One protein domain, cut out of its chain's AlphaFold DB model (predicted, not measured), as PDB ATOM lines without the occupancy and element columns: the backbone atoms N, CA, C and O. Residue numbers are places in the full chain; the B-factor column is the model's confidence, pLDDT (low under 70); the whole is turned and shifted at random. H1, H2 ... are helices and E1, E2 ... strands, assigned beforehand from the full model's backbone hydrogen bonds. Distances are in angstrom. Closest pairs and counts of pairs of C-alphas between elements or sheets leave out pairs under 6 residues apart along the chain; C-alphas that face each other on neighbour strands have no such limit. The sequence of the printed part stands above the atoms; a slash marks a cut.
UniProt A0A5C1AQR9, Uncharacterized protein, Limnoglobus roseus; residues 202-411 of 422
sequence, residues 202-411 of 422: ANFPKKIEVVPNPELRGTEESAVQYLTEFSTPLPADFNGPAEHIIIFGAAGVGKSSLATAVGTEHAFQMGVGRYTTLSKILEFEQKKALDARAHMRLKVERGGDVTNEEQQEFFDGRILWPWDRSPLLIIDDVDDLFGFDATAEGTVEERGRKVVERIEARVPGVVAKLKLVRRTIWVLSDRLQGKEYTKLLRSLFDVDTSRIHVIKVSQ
ATOM      1  N   ALA A 202     -28.135  22.058  32.735       92.69
ATOM      2  CA  ALA A 202     -28.332  21.240  31.536       92.69
ATOM      3  C   ALA A 202     -27.707  21.839  30.259       92.69
ATOM      4  O   ALA A 202     -27.583  21.146  29.256       92.69
ATOM      5  N   ASN A 203     -27.297  23.111  30.286       92.50
ATOM      6  CA  ASN A 203     -26.632  23.781  29.172       92.50
ATOM      7  C   ASN A 203     -25.105  23.811  29.349       92.50
ATOM      8  O   ASN A 203     -24.446  24.596  28.669       92.50
ATOM      9  N   PHE A 204     -24.518  23.046  30.276       93.38
ATOM     10  CA  PHE A 204     -23.084  23.082  30.580       93.38
ATOM     11  C   PHE A 204     -22.316  21.873  30.003       93.38
ATOM     12  O   PHE A 204     -22.044  20.913  30.721       93.38
ATOM     13  N   PRO A 205     -21.871  21.920  28.730       88.00
ATOM     14  CA  PRO A 205     -21.244  20.782  28.063       88.00
ATOM     15  C   PRO A 205     -19.721  20.790  28.233       88.00
ATOM     16  O   PRO A 205     -18.984  20.672  27.253       88.00
ATOM     17  N   LYS A 206     -19.204  21.059  29.435       89.75
ATOM     18  CA  LYS A 206     -17.752  21.153  29.682       89.75
ATOM     19  C   LYS A 206     -17.306  20.138  30.718       89.75
ATOM     20  O   LYS A 206     -18.120  19.584  31.454       89.75
ATOM     21  N   LYS A 207     -15.997  19.888  30.754       88.56
ATOM     22  CA  LYS A 207     -15.406  18.963  31.709       88.56
ATOM     23  C   LYS A 207     -15.264  19.630  33.065       88.56
ATOM     24  O   LYS A 207     -14.772  20.755  33.165       88.56
ATOM     25  N   ILE A 208     -15.702  18.914  34.096       87.69
ATOM     26  CA  ILE A 208     -15.483  19.282  35.491       87.69
ATOM     27  C   ILE A 208     -14.708  18.171  36.182       87.69
ATOM     28  O   ILE A 208     -15.008  16.988  36.022       87.69
ATOM     29  N   GLU A 209     -13.695  18.562  36.939       85.56
ATOM     30  CA  GLU A 209     -12.852  17.664  37.717       85.56
ATOM     31  C   GLU A 209     -12.886  18.134  39.171       85.56
ATOM     32  O   GLU A 209     -12.600  19.299  39.461       85.56
ATOM     33  N   VAL A 210     -13.235  17.239  40.096       82.31
ATOM     34  CA  VAL A 210     -13.015  17.500  41.523       82.31
ATOM     35  C   VAL A 210     -11.522  17.364  41.769       82.31
ATOM     36  O   VAL A 210     -10.942  16.324  41.457       82.31
ATOM     37  N   VAL A 211     -10.884  18.392  42.323       81.25
ATOM     38  CA  VAL A 211      -9.496  18.260  42.774       81.25
ATOM     39  C   VAL A 211      -9.517  17.438  44.063       81.25
ATOM     40  O   VAL A 211     -10.112  17.899  45.041       81.25
ATOM     41  N   PRO A 212      -8.881  16.249  44.105       73.69
ATOM     42  CA  PRO A 212      -8.923  15.403  45.289       73.69
ATOM     43  C   PRO A 212      -8.378  16.146  46.507       73.69
ATOM     44  O   PRO A 212      -7.236  16.625  46.505       73.69
ATOM     45  N   ASN A 213      -9.195  16.220  47.553       69.94
ATOM     46  CA  ASN A 213      -8.804  16.772  48.838       69.94
ATOM     47  C   ASN A 213      -8.810  15.633  49.874       69.94
ATOM     48  O   ASN A 213      -9.888  15.173  50.245       69.94
ATOM     49  N   PRO A 214      -7.637  15.166  50.344       65.81
ATOM     50  CA  PRO A 214      -7.550  14.062  51.305       65.81
ATOM     51  C   PRO A 214      -8.194  14.378  52.665       65.81
ATOM     52  O   PRO A 214      -8.384  13.475  53.473       65.81
ATOM     53  N   GLU A 215      -8.529  15.645  52.927       66.56
ATOM     54  CA  GLU A 215      -9.189  16.093  54.156       66.56
ATOM     55  C   GLU A 215     -10.728  16.085  54.058       66.56
ATOM     56  O   GLU A 215     -11.401  16.213  55.083       66.56
ATOM     57  N   LEU A 216     -11.306  15.898  52.863       65.25
ATOM     58  CA  LEU A 216     -12.753  15.719  52.694       65.25
ATOM     59  C   LEU A 216     -13.145  14.304  53.148       65.25
ATOM     60  O   LEU A 216     -12.903  13.311  52.463       65.25
ATOM     61  N   ARG A 217     -13.736  14.198  54.345       45.34
ATOM     62  CA  ARG A 217     -14.339  12.951  54.841       45.34
ATOM     63  C   ARG A 217     -15.659  12.701  54.113       45.34
ATOM     64  O   ARG A 217     -16.671  13.277  54.491       45.34
ATOM     65  N   GLY A 218     -15.648  11.791  53.148       47.69
ATOM     66  CA  GLY A 218     -16.858  11.333  52.468       47.69
ATOM     67  C   GLY A 218     -16.767  11.548  50.966       47.69
ATOM     68  O   GLY A 218     -16.559  12.666  50.522       47.69
ATOM     69  N   THR A 219     -16.863  10.419  50.262       46.91
ATOM     70  CA  THR A 219     -17.276  10.227  48.866       46.91
ATOM     71  C   THR A 219     -16.640  11.109  47.781       46.91
ATOM     72  O   THR A 219     -16.757  12.328  47.740       46.91
ATOM     73  N   GLU A 220     -16.058  10.432  46.783       51.50
ATOM     74  CA  GLU A 220     -15.917  10.909  45.401       51.50
ATOM     75  C   GLU A 220     -17.309  11.150  44.772       51.50
ATOM     76  O   GLU A 220     -17.644  10.609  43.719       51.50
ATOM     77  N   GLU A 221     -18.179  11.903  45.445       58.47
ATOM     78  CA  GLU A 221     -19.420  12.383  44.862       58.47
ATOM     79  C   GLU A 221     -19.071  13.116  43.576       58.47
ATOM     80  O   GLU A 221     -18.172  13.965  43.534       58.47
ATOM     81  N   SER A 222     -19.758  12.743  42.495       76.38
ATOM     82  CA  SER A 222     -19.571  13.424  41.222       76.38
ATOM     83  C   SER A 222     -19.740  14.928  41.467       76.38
ATOM     84  O   SER A 222     -20.722  15.344  42.080       76.38
ATOM     85  N   ALA A 223     -18.797  15.760  41.004       83.50
ATOM     86  CA  ALA A 223     -18.884  17.225  41.130       83.50
ATOM     87  C   ALA A 223     -20.274  17.762  40.741       83.50
ATOM     88  O   ALA A 223     -20.749  18.747  41.296       83.50
ATOM     89  N   VAL A 224     -20.915  17.088  39.779       88.06
ATOM     90  CA  VAL A 224     -22.290  17.313  39.334       88.06
ATOM     91  C   VAL A 224     -23.288  17.216  40.488       88.06
ATOM     92  O   VAL A 224     -24.065  18.150  40.689       88.06
ATOM     93  N   GLN A 225     -23.292  16.102  41.225       88.81
ATOM     94  CA  GLN A 225     -24.214  15.873  42.336       88.81
ATOM     95  C   GLN A 225     -24.014  16.937  43.411       88.81
ATOM     96  O   GLN A 225     -24.968  17.621  43.771       88.81
ATOM     97  N   TYR A 226     -22.765  17.157  43.822       89.06
ATOM     98  CA  TYR A 226     -22.451  18.155  44.836       89.06
ATOM     99  C   TYR A 226     -22.883  19.569  44.416       89.06
ATOM    100  O   TYR A 226     -23.532  20.273  45.182       89.06
ATOM    101  N   LEU A 227     -22.604  19.994  43.176       93.38
ATOM    102  CA  LEU A 227     -23.058  21.295  42.665       93.38
ATOM    103  C   LEU A 227     -24.586  21.407  42.608       93.38
ATOM    104  O   LEU A 227     -25.137  22.479  42.870       93.38
ATOM    105  N   THR A 228     -25.267  20.311  42.276       92.75
ATOM    106  CA  THR A 228     -26.733  20.247  42.245       92.75
ATOM    107  C   THR A 228     -27.303  20.412  43.654       92.75
ATOM    108  O   THR A 228     -28.168  21.261  43.874       92.75
ATOM    109  N   GLU A 229     -26.770  19.685  44.632       92.12
ATOM    110  CA  GLU A 229     -27.161  19.794  46.040       92.12
ATOM    111  C   GLU A 229     -26.841  21.181  46.604       92.12
ATOM    112  O   GLU A 229     -27.710  21.827  47.193       92.12
ATOM    113  N   PHE A 230     -25.652  21.714  46.320       93.56
ATOM    114  CA  PHE A 230     -25.233  23.044  46.759       93.56
ATOM    115  C   PHE A 230     -26.120  24.163  46.193       93.56
ATOM    116  O   PHE A 230     -26.348  25.176  46.860       93.56
ATOM    117  N   SER A 231     -26.669  23.983  44.986       95.56
ATOM    118  CA  SER A 231     -27.630  24.923  44.398       95.56
ATOM    119  C   SER A 231     -28.973  24.952  45.135       95.56
ATOM    120  O   SER A 231     -29.689  25.952  45.085       95.56
ATOM    121  N   THR A 232     -29.310  23.907  45.888       95.38
ATOM    122  CA  THR A 232     -30.597  23.805  46.581       95.38
ATOM    123  C   THR A 232     -30.672  24.830  47.728       95.38
ATOM    124  O   THR A 232     -29.701  25.027  48.476       95.38
ATOM    125  N   PRO A 233     -31.788  25.566  47.881       94.31
ATOM    126  CA  PRO A 233     -31.973  26.476  49.003       94.31
ATOM    127  C   PRO A 233     -31.954  25.748  50.344       94.31
ATOM    128  O   PRO A 233     -32.612  24.728  50.521       94.31
ATOM    129  N   LEU A 234     -31.205  26.298  51.300       90.06
ATOM    130  CA  LEU A 234     -31.223  25.788  52.666       90.06
ATOM    131  C   LEU A 234     -32.503  26.239  53.381       90.06
ATOM    132  O   LEU A 234     -33.002  27.336  53.097       90.06
ATOM    133  N   PRO A 235     -32.998  25.447  54.347       87.38
ATOM    134  CA  PRO A 235     -34.028  25.890  55.277       87.38
ATOM    135  C   PRO A 235     -33.643  27.203  55.976       87.38
ATOM    136  O   PRO A 235     -32.465  27.467  56.229       87.38
ATOM    137  N   ALA A 236     -34.637  28.030  56.310       79.56
ATOM    138  CA  ALA A 236     -34.409  29.338  56.931       79.56
ATOM    139  C   ALA A 236     -33.727  29.248  58.312       79.56
ATOM    140  O   ALA A 236     -33.045  30.183  58.727       79.56
ATOM    141  N   ASP A 237     -33.895  28.123  59.003       81.25
ATOM    142  CA  ASP A 237     -33.343  27.795  60.318       81.25
ATOM    143  C   ASP A 237     -32.045  26.973  60.251       81.25
ATOM    144  O   ASP A 237     -31.536  26.525  61.283       81.25
ATOM    145  N   PHE A 238     -31.476  26.777  59.056       83.06
ATOM    146  CA  PHE A 238     -30.244  26.015  58.900       83.06
ATOM    147  C   PHE A 238     -29.074  26.672  59.649       83.06
ATOM    148  O   PHE A 238     -28.590  27.748  59.288       83.06
ATOM    149  N   ASN A 239     -28.578  25.964  60.664       80.50
ATOM    150  CA  ASN A 239     -27.446  26.359  61.506       80.50
ATOM    151  C   ASN A 239     -26.197  25.496  61.276       80.50
ATOM    152  O   ASN A 239     -25.318  25.428  62.136       80.50
ATOM    153  N   GLY A 240     -26.116  24.824  60.126       82.31
ATOM    154  CA  GLY A 240     -24.956  24.016  59.776       82.31
ATOM    155  C   GLY A 240     -23.677  24.839  59.553       82.31
ATOM    156  O   GLY A 240     -23.691  26.079  59.564       82.31
ATOM    157  N   PRO A 241     -22.540  24.148  59.379       81.69
ATOM    158  CA  PRO A 241     -21.253  24.781  59.118       81.69
ATOM    159  C   PRO A 241     -21.270  25.562  57.797       81.69
ATOM    160  O   PRO A 241     -22.145  25.370  56.954       81.69
ATOM    161  N   ALA A 242     -20.316  26.480  57.643       83.19
ATOM    162  CA  ALA A 242     -20.117  27.156  56.368       83.19
ATOM    163  C   ALA A 242     -19.504  26.185  55.342       83.19
ATOM    164  O   ALA A 242     -18.693  25.334  55.709       83.19
ATOM    165  N   GLU A 243     -19.909  26.306  54.082       90.06
ATOM    166  CA  GLU A 243     -19.480  25.467  52.963       90.06
ATOM    167  C   GLU A 243     -19.080  26.344  51.783       90.06
ATOM    168  O   GLU A 243     -19.771  27.299  51.425       90.06
ATOM    169  N   HIS A 244     -17.952  26.034  51.156       92.25
ATOM    170  CA  HIS A 244     -17.380  26.899  50.135       92.25
ATOM    171  C   HIS A 244     -16.967  26.090  48.914       92.25
ATOM    172  O   HIS A 244     -16.404  25.002  49.029       92.25
ATOM    173  N   ILE A 245     -17.201  26.660  47.736       93.62
ATOM    174  CA  ILE A 245     -16.769  26.097  46.460       93.62
ATOM    175  C   ILE A 245     -15.754  27.037  45.833       93.62
ATOM    176  O   ILE A 245     -15.994  28.234  45.720       93.62
ATOM    177  N   ILE A 246     -14.636  26.488  45.381       94.06
ATOM    178  CA  ILE A 246     -13.715  27.149  44.462       94.06
ATOM    179  C   ILE A 246     -13.952  26.576  43.072       94.06
ATOM    180  O   ILE A 246     -13.817  25.371  42.873       94.06
ATOM    181  N   ILE A 247     -14.259  27.435  42.108       95.25
ATOM    182  CA  ILE A 247     -14.320  27.082  40.690       95.25
ATOM    183  C   ILE A 247     -13.142  27.759  39.999       95.25
ATOM    184  O   ILE A 247     -13.072  28.984  39.966       95.25
ATOM    185  N   PHE A 248     -12.228  26.978  39.427       94.75
ATOM    186  CA  PHE A 248     -11.036  27.511  38.766       94.75
ATOM    187  C   PHE A 248     -10.737  26.826  37.427       94.75
ATOM    188  O   PHE A 248     -11.366  25.833  37.064       94.75
ATOM    189  N   GLY A 249      -9.812  27.397  36.656       93.12
ATOM    190  CA  GLY A 249      -9.467  26.947  35.305       93.12
ATOM    191  C   GLY A 249      -9.146  28.106  34.360       93.12
ATOM    192  O   GLY A 249      -9.280  29.284  34.718       93.12
ATOM    193  N   ALA A 250      -8.709  27.781  33.142       92.06
ATOM    194  CA  ALA A 250      -8.244  28.772  32.169       92.06
ATOM    195  C   ALA A 250      -9.322  29.816  31.795       92.06
ATOM    196  O   ALA A 250     -10.515  29.681  32.096       92.06
ATOM    197  N   ALA A 251      -8.917  30.911  31.152       91.25
ATOM    198  CA  ALA A 251      -9.867  31.889  30.626       91.25
ATOM    199  C   ALA A 251     -10.789  31.239  29.572       91.25
ATOM    200  O   ALA A 251     -10.367  30.367  28.818       91.25
ATOM    201  N   GLY A 252     -12.070  31.622  29.547       91.12
ATOM    202  CA  GLY A 252     -13.026  31.137  28.542       91.12
ATOM    203  C   GLY A 252     -13.508  29.684  28.694       91.12
ATOM    204  O   GLY A 252     -14.266  29.208  27.855       91.12
ATOM    205  N   VAL A 253     -13.133  28.960  29.757       94.44
ATOM    206  CA  VAL A 253     -13.578  27.560  29.969       94.44
ATOM    207  C   VAL A 253     -15.000  27.427  30.530       94.44
ATOM    208  O   VAL A 253     -15.498  26.317  30.667       94.44
ATOM    209  N   GLY A 254     -15.668  28.545  30.841       94.81
ATOM    210  CA  GLY A 254     -17.053  28.560  31.327       94.81
ATOM    211  C   GLY A 254     -17.221  28.576  32.851       94.81
ATOM    212  O   GLY A 254     -18.304  28.264  33.329       94.81
ATOM    213  N   LYS A 255     -16.199  28.960  33.628       95.88
ATOM    214  CA  LYS A 255     -16.287  29.029  35.104       95.88
ATOM    215  C   LYS A 255     -17.443  29.908  35.595       95.88
ATOM    216  O   LYS A 255     -18.264  29.455  36.387       95.88
ATOM    217  N   SER A 256     -17.542  31.128  35.064       96.50
ATOM    218  CA  SER A 256     -18.620  32.068  35.379       96.50
ATOM    219  C   SER A 256     -19.982  31.526  34.948       96.50
ATOM    220  O   SER A 256     -20.954  31.685  35.680       96.50
ATOM    221  N   SER A 257     -20.064  30.800  33.824       96.81
ATOM    222  CA  SER A 257     -21.296  30.118  33.401       96.81
ATOM    223  C   SER A 257     -21.704  29.010  34.365       96.81
ATOM    224  O   SER A 257     -22.883  28.901  34.683       96.81
ATOM    225  N   LEU A 258     -20.751  28.222  34.872       97.12
ATOM    226  CA  LEU A 258     -21.024  27.191  35.872       97.12
ATOM    227  C   LEU A 258     -21.503  27.808  37.189       97.12
ATOM    228  O   LEU A 258     -22.514  27.377  37.736       97.12
ATOM    229  N   ALA A 259     -20.833  28.857  37.671       97.75
ATOM    230  CA  ALA A 259     -21.256  29.579  38.869       97.75
ATOM    231  C   ALA A 259     -22.649  30.208  38.682       97.75
ATOM    232  O   ALA A 259     -23.526  30.073  39.534       97.75
ATOM    233  N   THR A 260     -22.888  30.822  37.522       97.75
ATOM    234  CA  THR A 260     -24.191  31.380  37.137       97.75
ATOM    235  C   THR A 260     -25.264  30.295  37.054       97.75
ATOM    236  O   THR A 260     -26.398  30.557  37.450       97.75
ATOM    237  N   ALA A 261     -24.929  29.072  36.627       97.25
ATOM    238  CA  ALA A 261     -25.845  27.933  36.665       97.25
ATOM    239  C   ALA A 261     -26.272  27.600  38.092       97.25
ATOM    240  O   ALA A 261     -27.471  27.559  38.361       97.25
ATOM    241  N   VAL A 262     -25.315  27.471  39.020       97.69
ATOM    242  CA  VAL A 262     -25.608  27.223  40.442       97.69
ATOM    243  C   VAL A 262     -26.538  28.307  40.991       97.69
ATOM    244  O   VAL A 262     -27.553  28.003  41.615       97.69
ATOM    245  N   GLY A 263     -26.230  29.579  40.719       97.69
ATOM    246  CA  GLY A 263     -27.061  30.705  41.144       97.69
ATOM    247  C   GLY A 263     -28.447  30.721  40.497       97.69
ATOM    248  O   GLY A 263     -29.425  31.054  41.166       97.69
ATOM    249  N   THR A 264     -28.554  30.340  39.223       96.88
ATOM    250  CA  THR A 264     -29.830  30.280  38.496       96.88
ATOM    251  C   THR A 264     -30.722  29.190  39.068       96.88
ATOM    252  O   THR A 264     -31.875  29.479  39.382       96.88
ATOM    253  N   GLU A 265     -30.203  27.974  39.263       96.62
ATOM    254  CA  GLU A 265     -30.957  26.885  39.897       96.62
ATOM    255  C   GLU A 265     -31.406  27.274  41.307       96.62
ATOM    256  O   GLU A 265     -32.572  27.090  41.662       96.62
ATOM    257  N   HIS A 266     -30.510  27.894  42.079       96.81
ATOM    258  CA  HIS A 266     -30.815  28.379  43.418       96.81
ATOM    259  C   HIS A 266     -31.959  29.396  43.416       96.81
ATOM    260  O   HIS A 266     -32.946  29.224  44.131       96.81
ATOM    261  N   ALA A 267     -31.871  30.435  42.582       96.12
ATOM    262  CA  ALA A 267     -32.898  31.470  42.485       96.12
ATOM    263  C   ALA A 267     -34.232  30.911  41.970       96.12
ATOM    264  O   ALA A 267     -35.304  31.301  42.431       96.12
ATOM    265  N   PHE A 268     -34.190  29.970  41.033       94.19
ATOM    266  CA  PHE A 268     -35.384  29.339  40.483       94.19
ATOM    267  C   PHE A 268     -36.078  28.443  41.503       94.19
ATOM    268  O   PHE A 268     -37.301  28.419  41.562       94.19
ATOM    269  N   GLN A 269     -35.342  27.811  42.405       94.94
ATOM    270  CA  GLN A 269     -35.920  27.137  43.567       94.94
ATOM    271  C   GLN A 269     -36.383  28.106  44.670       94.94
ATOM    272  O   GLN A 269     -36.700  27.675  45.774       94.94
ATOM    273  N   MET A 270     -36.473  29.410  44.379       95.12
ATOM    274  CA  MET A 270     -36.823  30.458  45.338       95.12
ATOM    275  C   MET A 270     -35.793  30.599  46.470       95.12
ATOM    276  O   MET A 270     -36.134  30.950  47.596       95.12
ATOM    277  N   GLY A 271     -34.521  30.334  46.179       95.56
ATOM    278  CA  GLY A 271     -33.403  30.622  47.065       95.56
ATOM    279  C   GLY A 271     -32.970  32.083  47.004       95.56
ATOM    280  O   GLY A 271     -33.023  32.728  45.956       95.56
ATOM    281  N   VAL A 272     -32.514  32.603  48.143       94.19
ATOM    282  CA  VAL A 272     -31.902  33.932  48.238       94.19
ATOM    283  C   VAL A 272     -30.398  33.779  48.054       94.19
ATOM    284  O   VAL A 272     -29.695  33.267  48.925       94.19
ATOM    285  N   GLY A 273     -29.899  34.251  46.918       94.88
ATOM    286  CA  GLY A 273     -28.479  34.220  46.593       94.88
ATOM    287  C   GLY A 273     -28.027  35.538  45.993       94.88
ATOM    288  O   GLY A 273     -28.840  36.262  45.444       94.88
ATOM    289  N   ARG A 274     -26.747  35.881  46.088       96.12
ATOM    290  CA  ARG A 274     -26.199  37.096  45.480       96.12
ATOM    291  C   ARG A 274     -25.028  36.744  44.588       96.12
ATOM    292  O   ARG A 274     -24.116  36.065  45.032       96.12
ATOM    293  N   TYR A 275     -25.038  37.238  43.360       97.19
ATOM    294  CA  TYR A 275     -23.902  37.199  42.453       97.19
ATOM    295  C   TYR A 275     -23.270  38.590  42.363       97.19
ATOM    296  O   TYR A 275     -23.954  39.593  42.138       97.19
ATOM    297  N   THR A 276     -21.964  38.669  42.563       95.81
ATOM    298  CA  THR A 276     -21.195  39.913  42.490       95.81
ATOM    299  C   THR A 276     -19.740  39.603  42.164       95.81
ATOM    300  O   THR A 276     -19.323  38.454  42.204       95.81
ATOM    301  N   THR A 277     -18.952  40.627  41.867       93.88
ATOM    302  CA  THR A 277     -17.492  40.525  41.863       93.88
ATOM    303  C   THR A 277     -16.935  40.995  43.203       93.88
ATOM    304  O   THR A 277     -17.609  41.736  43.937       93.88
ATOM    305  N   LEU A 278     -15.697  40.613  43.524       90.50
ATOM    306  CA  LEU A 278     -15.022  41.128  44.720       90.50
ATOM    307  C   LEU A 278     -14.849  42.658  44.650       90.50
ATOM    308  O   LEU A 278     -15.011  43.342  45.657       90.50
ATOM    309  N   SER A 279     -14.605  43.211  43.458       90.25
ATOM    310  CA  SER A 279     -14.462  44.660  43.240       90.25
ATOM    311  C   SER A 279     -15.690  45.440  43.639       90.25
ATOM    312  O   SER A 279     -15.586  46.386  44.420       90.25
ATOM    313  N   LYS A 280     -16.860  44.974  43.214       90.88
ATOM    314  CA  LYS A 280     -18.131  45.585  43.591       90.88
ATOM    315  C   LYS A 280     -18.355  45.530  45.100       90.88
ATOM    316  O   LYS A 280     -18.780  46.527  45.669       90.88
ATOM    317  N   ILE A 281     -18.033  44.416  45.770       90.88
ATOM    318  CA  ILE A 281     -18.134  44.328  47.242       90.88
ATOM    319  C   ILE A 281     -17.298  45.428  47.907       90.88
ATOM    320  O   ILE A 281     -17.814  46.157  48.755       90.88
ATOM    321  N   LEU A 282     -16.031  45.572  47.508       90.19
ATOM    322  CA  LEU A 282     -15.137  46.577  48.086       90.19
ATOM    323  C   LEU A 282     -15.611  48.002  47.796       90.19
ATOM    324  O   LEU A 282     -15.588  48.837  48.695       90.19
ATOM    325  N   GLU A 283     -16.079  48.280  46.580       88.38
ATOM    326  CA  GLU A 283     -16.660  49.578  46.216       88.38
ATOM    327  C   GLU A 283     -17.893  49.909  47.065       88.38
ATOM    328  O   GLU A 283     -18.002  51.023  47.582       88.38
ATOM    329  N   PHE A 284     -18.798  48.944  47.266       87.00
ATOM    330  CA  PHE A 284     -19.999  49.141  48.078       87.00
ATOM    331  C   PHE A 284     -19.666  49.459  49.532       87.00
ATOM    332  O   PHE A 284     -20.241  50.376  50.115       87.00
ATOM    333  N   GLU A 285     -18.742  48.717  50.129       87.69
ATOM    334  CA  GLU A 285     -18.364  48.922  51.524       87.69
ATOM    335  C   GLU A 285     -17.512  50.183  51.714       87.69
ATOM    336  O   GLU A 285     -17.704  50.908  52.690       87.69
ATOM    337  N   GLN A 286     -16.639  50.512  50.755       88.44
ATOM    338  CA  GLN A 286     -15.905  51.778  50.744       88.44
ATOM    339  C   GLN A 286     -16.872  52.965  50.687       88.44
ATOM    340  O   GLN A 286     -16.719  53.916  51.455       88.44
ATOM    341  N   LYS A 287     -17.895  52.895  49.827       85.69
ATOM    342  CA  LYS A 287     -18.943  53.915  49.742       85.69
ATOM    343  C   LYS A 287     -19.706  54.049  51.063       85.69
ATOM    344  O   LYS A 287     -19.751  55.143  51.612       85.69
ATOM    345  N   LYS A 288     -20.192  52.941  51.641       83.25
ATOM    346  CA  LYS A 288     -20.868  52.948  52.957       83.25
ATOM    347  C   LYS A 288     -20.010  53.590  54.051       83.25
ATOM    348  O   LYS A 288     -20.523  54.344  54.874       83.25
ATOM    349  N   ALA A 289     -18.710  53.293  54.080       83.69
ATOM    350  CA  ALA A 289     -17.791  53.866  55.058       83.69
ATOM    351  C   ALA A 289     -17.611  55.384  54.876       83.69
ATOM    352  O   ALA A 289     -17.494  56.106  55.867       83.69
ATOM    353  N   LEU A 290     -17.596  55.873  53.632       83.56
ATOM    354  CA  LEU A 290     -17.543  57.306  53.325       83.56
ATOM    355  C   LEU A 290     -18.844  58.016  53.719       83.56
ATOM    356  O   LEU A 290     -18.781  59.030  54.412       83.56
ATOM    357  N   ASP A 291     -19.998  57.455  53.362       81.56
ATOM    358  CA  ASP A 291     -21.317  58.029  53.665       81.56
ATOM    359  C   ASP A 291     -21.549  58.109  55.187       81.56
ATOM    360  O   ASP A 291     -21.948  59.150  55.722       81.56
ATOM    361  N   ALA A 292     -21.169  57.057  55.923       79.38
ATOM    362  CA  ALA A 292     -21.217  57.034  57.385       79.38
ATOM    363  C   ALA A 292     -20.349  58.130  58.028       79.38
ATOM    364  O   ALA A 292     -20.767  58.748  59.008       79.38
ATOM    365  N   ARG A 293     -19.156  58.398  57.474       79.50
ATOM    366  CA  ARG A 293     -18.262  59.475  57.943       79.50
ATOM    367  C   ARG A 293     -18.803  60.861  57.620       79.50
ATOM    368  O   ARG A 293     -18.608  61.781  58.403       79.50
ATOM    369  N   ALA A 294     -19.478  61.010  56.486       78.00
ATOM    370  CA  ALA A 294     -20.066  62.277  56.074       78.00
ATOM    371  C   ALA A 294     -21.314  62.659  56.893       78.00
ATOM    372  O   ALA A 294     -21.877  63.726  56.663       78.00
ATOM    373  N   HIS A 295     -21.791  61.791  57.803       64.81
ATOM    374  CA  HIS A 295     -23.119  61.875  58.431       64.81
ATOM    375  C   HIS A 295     -24.269  62.025  57.417       64.81
ATOM    376  O   HIS A 295     -25.410  62.314  57.788       64.81
ATOM    377  N   MET A 296     -23.991  61.776  56.139       56.97
ATOM    378  CA  MET A 296     -24.978  61.709  55.086       56.97
ATOM    379  C   MET A 296     -25.609  60.330  55.173       56.97
ATOM    380  O   MET A 296     -25.219  59.405  54.476       56.97
ATOM    381  N   ARG A 297     -26.627  60.186  56.024       53.69
ATOM    382  CA  ARG A 297     -27.696  59.241  55.693       53.69
ATOM    383  C   ARG A 297     -28.478  59.887  54.563       53.69
ATOM    384  O   ARG A 297     -29.482  60.556  54.823       53.69
ATOM    385  N   LEU A 298     -27.973  59.788  53.337       47.47
ATOM    386  CA  LEU A 298     -28.738  60.203  52.173       47.47
ATOM    387  C   LEU A 298     -29.935  59.256  52.113       47.47
ATOM    388  O   LEU A 298     -29.847  58.119  51.666       47.47
ATOM    389  N   LYS A 299     -31.079  59.719  52.621       46.66
ATOM    390  CA  LYS A 299     -32.364  59.136  52.255       46.66
ATOM    391  C   LYS A 299     -32.475  59.339  50.751       46.66
ATOM    392  O   LYS A 299     -32.756  60.447  50.299       46.66
ATOM    393  N   VAL A 300     -32.157  58.308  49.979       47.22
ATOM    394  CA  VAL A 300     -32.336  58.348  48.534       47.22
ATOM    395  C   VAL A 300     -33.836  58.222  48.296       47.22
ATOM    396  O   VAL A 300     -34.381  57.129  48.220       47.22
ATOM    397  N   GLU A 301     -34.528  59.357  48.237       40.00
ATOM    398  CA  GLU A 301     -35.898  59.397  47.735       40.00
ATOM    399  C   GLU A 301     -35.848  59.218  46.216       40.00
ATOM    400  O   GLU A 301     -35.533  60.142  45.464       40.00
ATOM    401  N   ARG A 302     -36.133  58.003  45.745       46.75
ATOM    402  CA  ARG A 302     -36.402  57.726  44.329       46.75
ATOM    403  C   ARG A 302     -37.711  56.954  44.218       46.75
ATOM    404  O   ARG A 302     -37.814  55.810  44.641       46.75
ATOM    405  N   GLY A 303     -38.730  57.602  43.653       41.59
ATOM    406  CA  GLY A 303     -40.045  56.989  43.433       41.59
ATOM    407  C   GLY A 303     -40.996  56.994  44.639       41.59
ATOM    408  O   GLY A 303     -41.913  56.180  44.668       41.59
ATOM    409  N   GLY A 304     -40.808  57.892  45.614       36.03
ATOM    410  CA  GLY A 304     -41.779  58.137  46.695       36.03
ATOM    411  C   GLY A 304     -41.671  57.238  47.934       36.03
ATOM    412  O   GLY A 304     -42.358  57.508  48.914       36.03
ATOM    413  N   ASP A 305     -40.788  56.235  47.935       39.25
ATOM    414  CA  ASP A 305     -40.457  55.434  49.120       39.25
ATOM    415  C   ASP A 305     -39.023  55.751  49.585       39.25
ATOM    416  O   ASP A 305     -38.092  55.819  48.781       39.25
ATOM    417  N   VAL A 306     -38.834  55.916  50.899       40.81
ATOM    418  CA  VAL A 306     -37.503  55.985  51.523       40.81
ATOM    419  C   VAL A 306     -36.924  54.572  51.515       40.81
ATOM    420  O   VAL A 306     -37.198  53.776  52.418       40.81
ATOM    421  N   THR A 307     -36.151  54.222  50.490       45.00
ATOM    422  CA  THR A 307     -35.359  52.989  50.520       45.00
ATOM    423  C   THR A 307     -34.160  53.209  51.447       45.00
ATOM    424  O   THR A 307     -33.531  54.268  51.463       45.00
ATOM    425  N   ASN A 308     -33.864  52.232  52.311       46.91
ATOM    426  CA  ASN A 308     -32.610  52.253  53.065       46.91
ATOM    427  C   ASN A 308     -31.459  52.072  52.063       46.91
ATOM    428  O   ASN A 308     -31.528  51.148  51.257       46.91
ATOM    429  N   GLU A 309     -30.380  52.859  52.165       49.38
ATOM    430  CA  GLU A 309     -29.147  52.741  51.346       49.38
ATOM    431  C   GLU A 309     -28.545  51.321  51.306       49.38
ATOM    432  O   GLU A 309     -27.730  50.995  50.445       49.38
ATOM    433  N   GLU A 310     -28.946  50.448  52.231       51.19
ATOM    434  CA  GLU A 310     -28.588  49.030  52.218       51.19
ATOM    435  C   GLU A 310     -29.153  48.256  51.017       51.19
ATOM    436  O   GLU A 310     -28.638  47.186  50.681       51.19
ATOM    437  N   GLN A 311     -30.209  48.766  50.385       54.03
ATOM    438  CA  GLN A 311     -30.772  48.222  49.160       54.03
ATOM    439  C   GLN A 311     -29.983  48.784  47.982       54.03
ATOM    440  O   GLN A 311     -30.037  49.972  47.681       54.03
ATOM    441  N   GLN A 312     -29.225  47.915  47.311       60.72
ATOM    442  CA  GLN A 312     -28.555  48.260  46.060       60.72
ATOM    443  C   GLN A 312     -29.626  48.411  44.976       60.72
ATOM    444  O   GLN A 312     -29.946  47.448  44.277       60.72
ATOM    445  N   GLU A 313     -30.226  49.597  44.904       60.62
ATOM    446  CA  GLU A 313     -31.169  49.975  43.860       60.62
ATOM    447  C   GLU A 313     -30.376  50.454  42.637       60.62
ATOM    448  O   GLU A 313     -29.606  51.417  42.699       60.62
ATOM    449  N   PHE A 314     -30.517  49.748  41.517       67.19
ATOM    450  CA  PHE A 314     -30.047  50.251  40.231       67.19
ATOM    451  C   PHE A 314     -30.885  51.460  39.798       67.19
ATOM    452  O   PHE A 314     -31.998  51.665  40.273       67.19
ATOM    453  N   PHE A 315     -30.370  52.253  38.853       61.12
ATOM    454  CA  PHE A 315     -31.137  53.359  38.263       61.12
ATOM    455  C   PHE A 315     -32.485  52.903  37.684       61.12
ATOM    456  O   PHE A 315     -33.458  53.635  37.798       61.12
ATOM    457  N   ASP A 316     -32.554  51.660  37.204       61.25
ATOM    458  CA  ASP A 316     -33.772  51.012  36.708       61.25
ATOM    459  C   ASP A 316     -34.688  50.451  37.825       61.25
ATOM    460  O   ASP A 316     -35.520  49.569  37.596       61.25
ATOM    461  N   GLY A 317     -34.511  50.872  39.078       67.94
ATOM    462  CA  GLY A 317     -35.362  50.485  40.204       67.94
ATOM    463  C   GLY A 317     -35.240  49.027  40.661       67.94
ATOM    464  O   GLY A 317     -36.001  48.606  41.536       67.94
ATOM    465  N   ARG A 318     -34.317  48.227  40.101       75.50
ATOM    466  CA  ARG A 318     -34.048  46.868  40.598       75.50
ATOM    467  C   ARG A 318     -33.365  46.932  41.953       75.50
ATOM    468  O   ARG A 318     -32.268  47.468  42.059       75.50
ATOM    469  N   ILE A 319     -33.962  46.285  42.948       83.88
ATOM    470  CA  ILE A 319     -33.381  46.130  44.285       83.88
ATOM    471  C   ILE A 319     -32.689  44.773  44.376       83.88
ATOM    472  O   ILE A 319     -33.355  43.737  44.376       83.88
ATOM    473  N   LEU A 320     -31.366  44.773  44.489       89.62
ATOM    474  CA  LEU A 320     -30.595  43.547  44.690       89.62
ATOM    475  C   LEU A 320     -30.584  43.136  46.155       89.62
ATOM    476  O   LEU A 320     -30.666  43.973  47.058       89.62
ATOM    477  N   TRP A 321     -30.398  41.842  46.399       91.06
ATOM    478  CA  TRP A 321     -30.171  41.394  47.762       91.06
ATOM    479  C   TRP A 321     -28.800  41.846  48.288       91.06
ATOM    480  O   TRP A 321     -27.808  41.869  47.552       91.06
ATOM    481  N   PRO A 322     -28.725  42.195  49.576       90.12
ATOM    482  CA  PRO A 322     -27.474  42.534  50.238       90.12
ATOM    483  C   PRO A 322     -26.567  41.301  50.331       90.12
ATOM    484  O   PRO A 322     -26.954  40.267  50.874       90.12
ATOM    485  N   TRP A 323     -25.348  41.428  49.811       92.38
ATOM    486  CA  TRP A 323     -24.391  40.325  49.694       92.38
ATOM    487  C   TRP A 323     -23.994  39.710  51.046       92.38
ATOM    488  O   TRP A 323     -23.794  38.503  51.130       92.38
ATOM    489  N   ASP A 324     -23.925  40.520  52.102       89.75
ATOM    490  CA  ASP A 324     -23.489  40.147  53.454       89.75
ATOM    491  C   ASP A 324     -24.569  39.412  54.263       89.75
ATOM    492  O   ASP A 324     -24.294  38.870  55.335       89.75
ATOM    493  N   ARG A 325     -25.801  39.363  53.746       89.06
ATOM    494  CA  ARG A 325     -26.930  38.648  54.363       89.06
ATOM    495  C   ARG A 325     -27.454  37.504  53.507       89.06
ATOM    496  O   ARG A 325     -28.280  36.723  53.982       89.06
ATOM    497  N   SER A 326     -26.997  37.389  52.263       91.69
ATOM    498  CA  SER A 326     -27.429  36.330  51.357       91.69
ATOM    499  C   SER A 326     -26.934  34.954  51.831       91.69
ATOM    500  O   SER A 326     -25.739  34.780  52.070       91.69
ATOM    501  N   PRO A 327     -27.827  33.954  51.956       92.12
ATOM    502  CA  PRO A 327     -27.447  32.576  52.272       92.12
ATOM    503  C   PRO A 327     -26.443  31.952  51.296       92.12
ATOM    504  O   PRO A 327     -25.617  31.149  51.726       92.12
ATOM    505  N   LEU A 328     -26.526  32.310  50.011       95.75
ATOM    506  CA  LEU A 328     -25.573  31.947  48.964       95.75
ATOM    507  C   LEU A 328     -24.923  33.214  48.393       95.75
ATOM    508  O   LEU A 328     -25.630  34.128  47.970       95.75
ATOM    509  N   LEU A 329     -23.596  33.260  48.321       96.88
ATOM    510  CA  LEU A 329     -22.852  34.356  47.700       96.88
ATOM    511  C   LEU A 329     -21.892  33.821  46.639       96.88
ATOM    512  O   LEU A 329     -21.006  33.025  46.921       96.88
ATOM    513  N   ILE A 330     -22.044  34.288  45.414       97.94
ATOM    514  CA  ILE A 330     -21.159  33.985  44.300       97.94
ATOM    515  C   ILE A 330     -20.288  35.213  44.078       97.94
ATOM    516  O   ILE A 330     -20.809  36.304  43.835       97.94
ATOM    517  N   ILE A 331     -18.979  35.024  44.199       96.19
ATOM    518  CA  ILE A 331     -17.968  36.058  44.016       96.19
ATOM    519  C   ILE A 331     -17.154  35.677  42.785       96.19
ATOM    520  O   ILE A 331     -16.355  34.739  42.823       96.19
ATOM    521  N   ASP A 332     -17.408  36.391  41.696       95.19
ATOM    522  CA  ASP A 332     -16.685  36.242  40.437       95.19
ATOM    523  C   ASP A 332     -15.471  37.182  40.358       95.19
ATOM    524  O   ASP A 332     -15.357  38.129  41.150       95.19
ATOM    525  N   ASP A 333     -14.572  36.904  39.413       89.00
ATOM    526  CA  ASP A 333     -13.383  37.703  39.088       89.00
ATOM    527  C   ASP A 333     -12.558  38.105  40.322       89.00
ATOM    528  O   ASP A 333     -12.239  39.273  40.561       89.00
ATOM    529  N   VAL A 334     -12.236  37.122  41.165       86.50
ATOM    530  CA  VAL A 334     -11.564  37.390  42.444       86.50
ATOM    531  C   VAL A 334     -10.071  37.722  42.244       86.50
ATOM    532  O   VAL A 334      -9.487  38.476  43.026       86.50
ATOM    533  N   ASP A 335      -9.441  37.211  41.180       77.12
ATOM    534  CA  ASP A 335      -7.989  37.312  40.953       77.12
ATOM    535  C   ASP A 335      -7.481  38.736  40.711       77.12
ATOM    536  O   ASP A 335      -6.388  39.083  41.174       77.12
ATOM    537  N   ASP A 336      -8.261  39.559  40.006       68.69
ATOM    538  CA  ASP A 336      -7.852  40.910  39.600       68.69
ATOM    539  C   ASP A 336      -7.566  41.807  40.808       68.69
ATOM    540  O   ASP A 336      -6.706  42.686  40.766       68.69
ATOM    541  N   LEU A 337      -8.234  41.540  41.929       62.78
ATOM    542  CA  LEU A 337      -8.080  42.297  43.165       62.78
ATOM    543  C   LEU A 337      -6.989  41.801  44.082       62.78
ATOM    544  O   LEU A 337      -6.432  42.574  44.864       62.78
ATOM    545  N   PHE A 338      -6.674  40.519  43.990       66.62
ATOM    546  CA  PHE A 338      -5.590  39.969  44.772       66.62
ATOM    547  C   PHE A 338      -4.233  40.448  44.272       66.62
ATOM    548  O   PHE A 338      -3.262  40.364  45.027       66.62
ATOM    549  N   GLY A 339      -4.153  40.973  43.037       61.81
ATOM    550  CA  GLY A 339      -2.876  41.294  42.404       61.81
ATOM    551  C   GLY A 339      -1.931  40.107  42.540       61.81
ATOM    552  O   GLY A 339      -0.751  40.293  42.837       61.81
ATOM    553  N   PHE A 340      -2.504  38.894  42.482       65.31
ATOM    554  CA  PHE A 340      -1.812  37.675  42.847       65.31
ATOM    555  C   PHE A 340      -0.823  37.406  41.730       65.31
ATOM    556  O   PHE A 340      -1.160  36.878  40.666       65.31
ATOM    557  N   ASP A 341       0.390  37.874  41.966       66.44
ATOM    558  CA  ASP A 341       1.537  37.510  41.182       66.44
ATOM    559  C   ASP A 341       1.972  36.137  41.683       66.44
ATOM    560  O   ASP A 341       2.518  35.995  42.779       66.44
ATOM    561  N   ALA A 342       1.657  35.102  40.902       65.19
ATOM    562  CA  ALA A 342       2.059  33.732  41.207       65.19
ATOM    563  C   ALA A 342       3.590  33.598  41.326       65.19
ATOM    564  O   ALA A 342       4.072  32.639  41.923       65.19
ATOM    565  N   THR A 343       4.343  34.573  40.800       67.56
ATOM    566  CA  THR A 343       5.804  34.639  40.879       67.56
ATOM    567  C   THR A 343       6.325  35.370  42.120       67.56
ATOM    568  O   THR A 343       7.520  35.313  42.396       67.56
ATOM    569  N   ALA A 344       5.455  36.014  42.909       73.62
ATOM    570  CA  ALA A 344       5.873  36.720  44.117       73.62
ATOM    571  C   ALA A 344       6.402  35.753  45.188       73.62
ATOM    572  O   ALA A 344       5.754  34.756  45.522       73.62
ATOM    573  N   GLU A 345       7.554  36.094  45.770       76.25
ATOM    574  CA  GLU A 345       8.190  35.335  46.849       76.25
ATOM    575  C   GLU A 345       7.288  35.198  48.091       76.25
ATOM    576  O   GLU A 345       6.520  36.103  48.444       76.25
ATOM    577  N   GLY A 346       7.417  34.059  48.777       81.44
ATOM    578  CA  GLY A 346       6.678  33.723  49.995       81.44
ATOM    579  C   GLY A 346       5.716  32.547  49.827       81.44
ATOM    580  O   GLY A 346       5.447  32.064  48.725       81.44
ATOM    581  N   THR A 347       5.196  32.065  50.952       86.19
ATOM    582  CA  THR A 347       4.189  30.993  50.973       86.19
ATOM    583  C   THR A 347       2.824  31.507  50.496       86.19
ATOM    584  O   THR A 347       2.530  32.703  50.550       86.19
ATOM    585  N   VAL A 348       1.949  30.609  50.031       81.94
ATOM    586  CA  VAL A 348       0.576  30.964  49.614       81.94
ATOM    587  C   VAL A 348      -0.186  31.634  50.760       81.94
ATOM    588  O   VAL A 348      -0.923  32.595  50.546       81.94
ATOM    589  N   GLU A 349       0.036  31.161  51.981       83.50
ATOM    590  CA  GLU A 349      -0.559  31.656  53.215       83.50
ATOM    591  C   GLU A 349      -0.054  33.067  53.574       83.50
ATOM    592  O   GLU A 349      -0.838  33.921  53.990       83.50
ATOM    593  N   GLU A 350       1.235  33.359  53.372       85.00
ATOM    594  CA  GLU A 350       1.789  34.715  53.526       85.00
ATOM    595  C   GLU A 350       1.219  35.683  52.491       85.00
ATOM    596  O   GLU A 350       0.857  36.813  52.833       85.00
ATOM    597  N   ARG A 351       1.096  35.243  51.233       81.88
ATOM    598  CA  ARG A 351       0.457  36.037  50.173       81.88
ATOM    599  C   ARG A 351      -1.011  36.306  50.503       81.88
ATOM    600  O   ARG A 351      -1.457  37.446  50.387       81.88
ATOM    601  N   GLY A 352      -1.729  35.301  51.000       81.44
ATOM    602  CA  GLY A 352      -3.100  35.438  51.492       81.44
ATOM    603  C   GLY A 352      -3.234  36.452  52.619       81.44
ATOM    604  O   GLY A 352      -4.081  37.341  52.558       81.44
ATOM    605  N   ARG A 353      -2.347  36.405  53.613       84.75
ATOM    606  CA  ARG A 353      -2.353  37.376  54.713       84.75
ATOM    607  C   ARG A 353      -2.153  38.809  54.223       84.75
ATOM    608  O   ARG A 353      -2.937  39.679  54.585       84.75
ATOM    609  N   LYS A 354      -1.178  39.040  53.336       85.00
ATOM    610  CA  LYS A 354      -0.950  40.361  52.719       85.00
ATOM    611  C   LYS A 354      -2.175  40.852  51.946       85.00
ATOM    612  O   LYS A 354      -2.461  42.046  51.929       85.00
ATOM    613  N   VAL A 355      -2.908  39.942  51.305       82.88
ATOM    614  CA  VAL A 355      -4.173  40.253  50.634       82.88
ATOM    615  C   VAL A 355      -5.245  40.693  51.635       82.88
ATOM    616  O   VAL A 355      -5.857  41.737  51.413       82.88
ATOM    617  N   VAL A 356      -5.448  39.962  52.740       85.12
ATOM    618  CA  VAL A 356      -6.371  40.382  53.819       85.12
ATOM    619  C   VAL A 356      -5.988  41.755  54.331       85.12
ATOM    620  O   VAL A 356      -6.843  42.625  54.404       85.12
ATOM    621  N   GLU A 357      -4.711  41.963  54.647       87.62
ATOM    622  CA  GLU A 357      -4.204  43.232  55.168       87.62
ATOM    623  C   GLU A 357      -4.504  44.387  54.210       87.62
ATOM    624  O   GLU A 357      -4.967  45.434  54.648       87.62
ATOM    625  N   ARG A 358      -4.320  44.198  52.896       85.94
ATOM    626  CA  ARG A 358      -4.671  45.210  51.884       85.94
ATOM    627  C   ARG A 358      -6.175  45.465  51.810       85.94
ATOM    628  O   ARG A 358      -6.587  46.621  51.713       85.94
ATOM    629  N   ILE A 359      -6.983  44.406  51.831       87.25
ATOM    630  CA  ILE A 359      -8.446  44.505  51.789       87.25
ATOM    631  C   ILE A 359      -8.960  45.242  53.030       87.25
ATOM    632  O   ILE A 359      -9.701  46.210  52.892       87.25
ATOM    633  N   GLU A 360      -8.517  44.843  54.219       88.69
ATOM    634  CA  GLU A 360      -8.890  45.441  55.504       88.69
ATOM    635  C   GLU A 360      -8.349  46.868  55.661       88.69
ATOM    636  O   GLU A 360      -9.039  47.730  56.199       88.69
ATOM    637  N   ALA A 361      -7.158  47.168  55.130       88.50
ATOM    638  CA  ALA A 361      -6.631  48.533  55.100       88.50
ATOM    639  C   ALA A 361      -7.481  49.461  54.219       88.50
ATOM    640  O   ALA A 361      -7.651  50.637  54.543       88.50
ATOM    641  N   ARG A 362      -8.023  48.947  53.107       86.56
ATOM    642  CA  ARG A 362      -8.890  49.719  52.207       86.56
ATOM    643  C   ARG A 362     -10.317  49.834  52.744       86.56
ATOM    644  O   ARG A 362     -10.921  50.900  52.645       86.56
ATOM    645  N   VAL A 363     -10.855  48.740  53.274       88.62
ATOM    646  CA  VAL A 363     -12.242  48.611  53.726       88.62
ATOM    647  C   VAL A 363     -12.288  47.786  55.020       88.62
ATOM    648  O   VAL A 363     -12.462  46.565  54.971       88.62
ATOM    649  N   PRO A 364     -12.167  48.437  56.191       89.62
ATOM    650  CA  PRO A 364     -12.162  47.734  57.470       89.62
ATOM    651  C   PRO A 364     -13.451  46.941  57.726       89.62
ATOM    652  O   PRO A 364     -14.559  47.458  57.572       89.62
ATOM    653  N   GLY A 365     -13.306  45.693  58.164       89.44
ATOM    654  CA  GLY A 365     -14.378  44.785  58.572       89.44
ATOM    655  C   GLY A 365     -15.015  43.970  57.444       89.44
ATOM    656  O   GLY A 365     -15.901  43.156  57.720       89.44
ATOM    657  N   VAL A 366     -14.604  44.143  56.186       90.38
ATOM    658  CA  VAL A 366     -15.210  43.415  55.057       90.38
ATOM    659  C   VAL A 366     -14.910  41.915  55.103       90.38
ATOM    660  O   VAL A 366     -15.795  41.111  54.803       90.38
ATOM    661  N   VAL A 367     -13.718  41.506  55.548       89.31
ATOM    662  CA  VAL A 367     -13.370  40.083  55.677       89.31
ATOM    663  C   VAL A 367     -14.170  39.456  56.809       89.31
ATOM    664  O   VAL A 367     -14.698  38.359  56.645       89.31
ATOM    665  N   ALA A 368     -14.354  40.173  57.922       88.88
ATOM    666  CA  ALA A 368     -15.217  39.719  59.010       88.88
ATOM    667  C   ALA A 368     -16.661  39.478  58.536       88.88
ATOM    668  O   ALA A 368     -17.255  38.469  58.903       88.88
ATOM    669  N   LYS A 369     -17.205  40.343  57.669       89.69
ATOM    670  CA  LYS A 369     -18.529  40.142  57.057       89.69
ATOM    671  C   LYS A 369     -18.566  38.950  56.104       89.69
ATOM    672  O   LYS A 369     -19.503  38.161  56.170       89.69
ATOM    673  N   LEU A 370     -17.551  38.779  55.256       88.88
ATOM    674  CA  LEU A 370     -17.455  37.621  54.355       88.88
ATOM    675  C   LEU A 370     -17.435  36.295  55.128       88.88
ATOM    676  O   LEU A 370     -18.081  35.342  54.700       88.88
ATOM    677  N   LYS A 371     -16.792  36.252  56.302       87.25
ATOM    678  CA  LYS A 371     -16.811  35.084  57.204       87.25
ATOM    679  C   LYS A 371     -18.206  34.740  57.743       87.25
ATOM    680  O   LYS A 371     -18.435  33.604  58.146       87.25
ATOM    681  N   LEU A 372     -19.146  35.690  57.766       85.25
ATOM    682  CA  LEU A 372     -20.531  35.434  58.193       85.25
ATOM    683  C   LEU A 372     -21.365  34.743  57.106       85.25
ATOM    684  O   LEU A 372     -22.442  34.209  57.399       85.25
ATOM    685  N   VAL A 373     -20.897  34.758  55.855       85.25
ATOM    686  CA  VAL A 373     -21.607  34.154  54.733       85.25
ATOM    687  C   VAL A 373     -21.394  32.646  54.749       85.25
ATOM    688  O   VAL A 373     -20.273  32.150  54.720       85.25
ATOM    689  N   ARG A 374     -22.505  31.906  54.804       84.44
ATOM    690  CA  ARG A 374     -22.486  30.456  55.032       84.44
ATOM    691  C   ARG A 374     -22.110  29.661  53.799       84.44
ATOM    692  O   ARG A 374     -21.420  28.665  53.940       84.44
ATOM    693  N   ARG A 375     -22.591  30.063  52.626       93.69
ATOM    694  CA  ARG A 375     -22.264  29.384  51.377       93.69
ATOM    695  C   ARG A 375     -21.681  30.356  50.393       93.69
ATOM    696  O   ARG A 375     -22.354  31.321  50.029       93.69
ATOM    697  N   THR A 376     -20.457  30.096  49.951       95.38
ATOM    698  CA  THR A 376     -19.835  30.941  48.935       95.38
ATOM    699  C   THR A 376     -19.267  30.144  47.776       95.38
ATOM    700  O   THR A 376     -18.737  29.051  47.951       95.38
ATOM    701  N   ILE A 377     -19.349  30.725  46.585       96.62
ATOM    702  CA  ILE A 377     -18.671  30.239  45.387       96.62
ATOM    703  C   ILE A 377     -17.645  31.289  44.997       96.62
ATOM    704  O   ILE A 377     -17.997  32.444  44.775       96.62
ATOM    705  N   TRP A 378     -16.388  30.879  44.918       95.31
ATOM    706  CA  TRP A 378     -15.263  31.703  44.505       95.31
ATOM    707  C   TRP A 378     -14.867  31.295  43.095       95.31
ATOM    708  O   TRP A 378     -14.462  30.151  42.880       95.31
ATOM    709  N   VAL A 379     -14.989  32.206  42.136       95.25
ATOM    710  CA  VAL A 379     -14.580  31.947  40.753       95.25
ATOM    711  C   VAL A 379     -13.205  32.559  40.521       95.25
ATOM    712  O   VAL A 379     -13.016  33.768  40.626       95.25
ATOM    713  N   LEU A 380     -12.230  31.697  40.248       92.69
ATOM    714  CA  LEU A 380     -10.808  32.025  40.232       92.69
ATOM    715  C   LEU A 380     -10.156  31.593  38.912       92.69
ATOM    716  O   LEU A 380     -10.641  30.723  38.187       92.69
ATOM    717  N   SER A 381      -9.030  32.200  38.580       89.31
ATOM    718  CA  SER A 381      -8.220  31.908  37.401       89.31
ATOM    719  C   SER A 381      -7.400  30.624  37.587       89.31
ATOM    720  O   SER A 381      -7.372  30.032  38.662       89.31
ATOM    721  N   ASP A 382      -6.701  30.161  36.549       86.12
ATOM    722  CA  ASP A 382      -5.797  28.995  36.645       86.12
ATOM    723  C   ASP A 382      -4.379  29.371  37.120       86.12
ATOM    724  O   ASP A 382      -3.412  28.685  36.804       86.12
ATOM    725  N   ARG A 383      -4.218  30.509  37.815       81.75
ATOM    726  CA  ARG A 383      -2.897  30.998  38.252       81.75
ATOM    727  C   ARG A 383      -2.281  30.160  39.368       81.75
ATOM    728  O   ARG A 383      -1.059  30.125  39.478       81.75
ATOM    729  N   LEU A 384      -3.113  29.524  40.191       78.56
ATOM    730  CA  LEU A 384      -2.690  28.652  41.284       78.56
ATOM    731  C   LEU A 384      -3.241  27.245  41.103       78.56
ATOM    732  O   LEU A 384      -4.275  27.029  40.466       78.56
ATOM    733  N   GLN A 385      -2.577  26.277  41.725       79.56
ATOM    734  CA  GLN A 385      -3.113  24.927  41.815       79.56
ATOM    735  C   GLN A 385      -4.279  24.884  42.811       79.56
ATOM    736  O   GLN A 385      -4.287  25.592  43.816       79.56
ATOM    737  N   GLY A 386      -5.243  23.983  42.595       75.69
ATOM    738  CA  GLY A 386      -6.439  23.870  43.443       75.69
ATOM    739  C   GLY A 386      -6.157  23.813  44.956       75.69
ATOM    740  O   GLY A 386      -6.843  24.468  45.733       75.69
ATOM    741  N   LYS A 387      -5.096  23.105  45.376       81.31
ATOM    742  CA  LYS A 387      -4.685  23.001  46.793       81.31
ATOM    743  C   LYS A 387      -4.196  24.324  47.386       81.31
ATOM    744  O   LYS A 387      -4.349  24.564  48.583       81.31
ATOM    745  N   GLU A 388      -3.588  25.171  46.566       83.44
ATOM    746  CA  GLU A 388      -3.117  26.488  46.986       83.44
ATOM    747  C   GLU A 388      -4.306  27.416  47.241       83.44
ATOM    748  O   GLU A 388      -4.314  28.125  48.243       83.44
ATOM    749  N   TYR A 389      -5.366  27.339  46.432       82.75
ATOM    750  CA  TYR A 389      -6.595  28.085  46.706       82.75
ATOM    751  C   TYR A 389      -7.260  27.674  48.021       82.75
ATOM    752  O   TYR A 389      -7.723  28.540  48.762       82.75
ATOM    753  N   THR A 390      -7.266  26.384  48.364       84.56
ATOM    754  CA  THR A 390      -7.806  25.920  49.652       84.56
ATOM    755  C   THR A 390      -7.027  26.514  50.828       84.56
ATOM    756  O   THR A 390      -7.623  27.026  51.774       84.56
ATOM    757  N   LYS A 391      -5.690  26.499  50.758       85.62
ATOM    758  CA  LYS A 391      -4.810  27.107  51.771       85.62
ATOM    759  C   LYS A 391      -5.011  28.613  51.875       85.62
ATOM    760  O   LYS A 391      -5.090  29.150  52.979       85.62
ATOM    761  N   LEU A 392      -5.138  29.273  50.725       83.00
ATOM    762  CA  LEU A 392      -5.444  30.690  50.636       83.00
ATOM    763  C   LEU A 392      -6.760  30.979  51.363       83.00
ATOM    764  O   LEU A 392      -6.738  31.695  52.359       83.00
ATOM    765  N   LEU A 393      -7.876  30.366  50.965       82.94
ATOM    766  CA  LEU A 393      -9.176  30.595  51.604       82.94
ATOM    767  C   LEU A 393      -9.181  30.252  53.096       82.94
ATOM    768  O   LEU A 393      -9.749  31.015  53.873       82.94
ATOM    769  N   ARG A 394      -8.509  29.173  53.518       85.44
ATOM    770  CA  ARG A 394      -8.322  28.858  54.943       85.44
ATOM    771  C   ARG A 394      -7.668  30.028  55.675       85.44
ATOM    772  O   ARG A 394      -8.164  30.453  56.712       85.44
ATOM    773  N   SER A 395      -6.583  30.577  55.125       80.62
ATOM    774  CA  SER A 395      -5.872  31.712  55.725       80.62
ATOM    775  C   SER A 395      -6.692  33.009  55.726       80.62
ATOM    776  O   SER A 395      -6.614  33.777  56.681       80.62
ATOM    777  N   LEU A 396      -7.500  33.241  54.684       78.44
ATOM    778  CA  LEU A 396      -8.325  34.443  54.543       78.44
ATOM    779  C   LEU A 396      -9.550  34.399  55.474       78.44
ATOM    780  O   LEU A 396      -9.879  35.382  56.139       78.44
ATOM    781  N   PHE A 397     -10.235  33.255  55.520       77.31
ATOM    782  CA  PHE A 397     -11.589  33.147  56.064       77.31
ATOM    783  C   PHE A 397     -11.702  32.274  57.315       77.31
ATOM    784  O   PHE A 397     -12.772  32.253  57.911       77.31
ATOM    785  N   ASP A 398     -10.613  31.650  57.775       80.38
ATOM    786  CA  ASP A 398     -10.622  30.734  58.929       80.38
ATOM    787  C   ASP A 398     -11.643  29.592  58.759       80.38
ATOM    788  O   ASP A 398     -12.368  29.199  59.668       80.38
ATOM    789  N   VAL A 399     -11.738  29.100  57.522       81.00
ATOM    790  CA  VAL A 399     -12.650  28.027  57.131       81.00
ATOM    791  C   VAL A 399     -11.903  26.704  57.187       81.00
ATOM    792  O   VAL A 399     -10.790  26.588  56.668       81.00
ATOM    793  N   ASP A 400     -12.538  25.695  57.777       83.69
ATOM    794  CA  ASP A 400     -12.047  24.321  57.749       83.69
ATOM    795  C   ASP A 400     -11.900  23.843  56.294       83.69
ATOM    796  O   ASP A 400     -12.835  23.891  55.495       83.69
ATOM    797  N   THR A 401     -10.712  23.375  55.933       83.69
ATOM    798  CA  THR A 401     -10.377  22.901  54.585       83.69
ATOM    799  C   THR A 401     -11.204  21.690  54.157       83.69
ATOM    800  O   THR A 401     -11.405  21.496  52.958       83.69
ATOM    801  N   SER A 402     -11.765  20.936  55.109       83.31
ATOM    802  CA  SER A 402     -12.754  19.875  54.866       83.31
ATOM    803  C   SER A 402     -14.147  20.396  54.472       83.31
ATOM    804  O   SER A 402     -15.065  19.616  54.242       83.31
ATOM    805  N   ARG A 403     -14.332  21.716  54.397       86.19
ATOM    806  CA  ARG A 403     -15.568  22.380  53.946       86.19
ATOM    807  C   ARG A 403     -15.379  23.165  52.654       86.19
ATOM    808  O   ARG A 403     -16.273  23.902  52.240       86.19
ATOM    809  N   ILE A 404     -14.203  23.039  52.041       89.25
ATOM    810  CA  ILE A 404     -13.839  23.735  50.815       89.25
ATOM    811  C   ILE A 404     -13.715  22.703  49.696       89.25
ATOM    812  O   ILE A 404     -12.761  21.923  49.642       89.25
ATOM    813  N   HIS A 405     -14.672  22.735  48.778       89.69
ATOM    814  CA  HIS A 405     -14.684  21.896  47.588       89.69
ATOM    815  C   HIS A 405     -14.036  22.649  46.433       89.69
ATOM    816  O   HIS A 405     -14.343  23.815  46.188       89.69
ATOM    817  N   VAL A 406     -13.128  21.995  45.714       91.50
ATOM    818  CA  VAL A 406     -12.380  22.624  44.622       91.50
ATOM    819  C   VAL A 406     -12.713  21.923  43.313       91.50
ATOM    820  O   VAL A 406     -12.489  20.724  43.154       91.50
ATOM    821  N   ILE A 407     -13.237  22.696  42.369       92.06
ATOM    822  CA  ILE A 407     -13.718  22.234  41.073       92.06
ATOM    823  C   ILE A 407     -12.886  22.905  39.988       92.06
ATOM    824  O   ILE A 407     -12.901  24.129  39.830       92.06
ATOM    825  N   LYS A 408     -12.166  22.091  39.219       92.75
ATOM    826  CA  LYS A 408     -11.475  22.535  38.014       92.75
ATOM    827  C   LYS A 408     -12.410  22.396  36.824       92.75
ATOM    828  O   LYS A 408     -12.950  21.319  36.577       92.75
ATOM    829  N   VAL A 409     -12.568  23.471  36.067       92.75
ATOM    830  CA  VAL A 409     -13.275  23.468  34.788       92.75
ATOM    831  C   VAL A 409     -12.247  23.463  33.667       92.75
ATOM    832  O   VAL A 409     -11.330  24.285  33.645       92.75
ATOM    833  N   SER A 410     -12.406  22.550  32.717       92.25
ATOM    834  CA  SER A 410     -11.534  22.439  31.551       92.25
ATOM    835  C   SER A 410     -12.347  22.352  30.260       92.25
ATOM    836  O   SER A 410     -13.505  21.920  30.236       92.25
ATOM    837  N   GLN A 411     -11.746  22.807  29.156       86.81
ATOM    838  CA  GLN A 411     -12.302  22.516  27.838       86.81
ATOM    839  C   GLN A 411     -12.229  21.009  27.608       86.81
ATOM    840  O   GLN A 411     -11.252  20.356  27.977       86.81
TER     841      GLN A 411
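What this domain is: This is residues 202 to 411 of the 422 residues of an uncharacterized protein of Limnoglobus roseus (UniProt A0A5C1AQR9). A twisted sheet of six strands makes the core of three layers: H1 and H2 cover one face, where the sheet curls round H2, and H7 covers part of the other, with H5 packed on H7. H3 starts at the sheet with residues 278 to 281 and runs away from it towards the long loop of residues 294 to 327, at one end of the longest axis. The printed part has 210 residues with seven named helices and six named strands, in the order E1 H1 E2 H2 E3 H3 E4 H4 H5 H6 E5 H7 E6. The sheet, mixed, runs E1 E6 E2 E5 E4 E3, and the class is mixed, helices and strands. The whole is compact, with a radius of gyration of the C-alphas of 17.9 A and spans of 53 by 43 by 35 A.

Where its parts are: E1, residues 207 to 210, begins with C-alpha 207 at (-15.406, 18.963, 31.709). H1 spans residues 223 to 231, E2 residues 243 to 248, H2 residues 255 to 268 and E3 residues 273 to 277. H3, residues 278 to 293, measures 22.8 A from first to last C-alpha. E4 spans residues 328 to 332, H4 residues 335 to 338, H5 residues 348 to 362, H6 residues 366 to 371, E5 residues 375 to 379 and H7 residues 386 to 397. E6, residues 404 to 410, is 19.4 A long and ends with C-alpha 410 at (-11.534, 22.439, 31.551).

How they stand to each other: Edge strand E1 is antiparallel to E6, with N 209 and O 408 2.9 A apart. The other neighbours are parallel, with pairs within hydrogen-bond range such as N 246 and O 405, N 245 and O 376, N 331 and O 377, and N 274 and O 328, each at 2.8 A. E3, H3, E4 and E4, H4 H5 H6, E5 are strand-helix-strand units, parallel neighbour strands with helices between; E2, H2, E3 and E5, H7, E6 are split ones, with other strands between. H2 touches H1 with residues 262 to 266 alone, the closest C-alphas being those of Ser 231 and His 266, 4.8 A. On the opposite face H7 is over E2, at a height over the sheet of 9.3 A. H5 touches H7, C-alphas 352 and 392 being closest at 5.4 A; H6 touches H7 with C-alphas 371 and 397 at 5.7 A. H4 is close to H5 but not clearly touching, C-alphas 338 and 355 being closest at 6.0 A. Every O i to N i+4 pair is within hydrogen-bond range in H1, H2, H3, H5, H6 and H7; H4 is too short for one.

The domain as a whole: The C-alphas of Pro 214 and Gly 304 are the two farthest apart, 56.0 A. The printed part has no cut; the links E1 to H1, H1 to E2 and H3 to E4 are long. The pLDDT is under 70 in residues 213 to 221, 295 to 317 and 336 to 343.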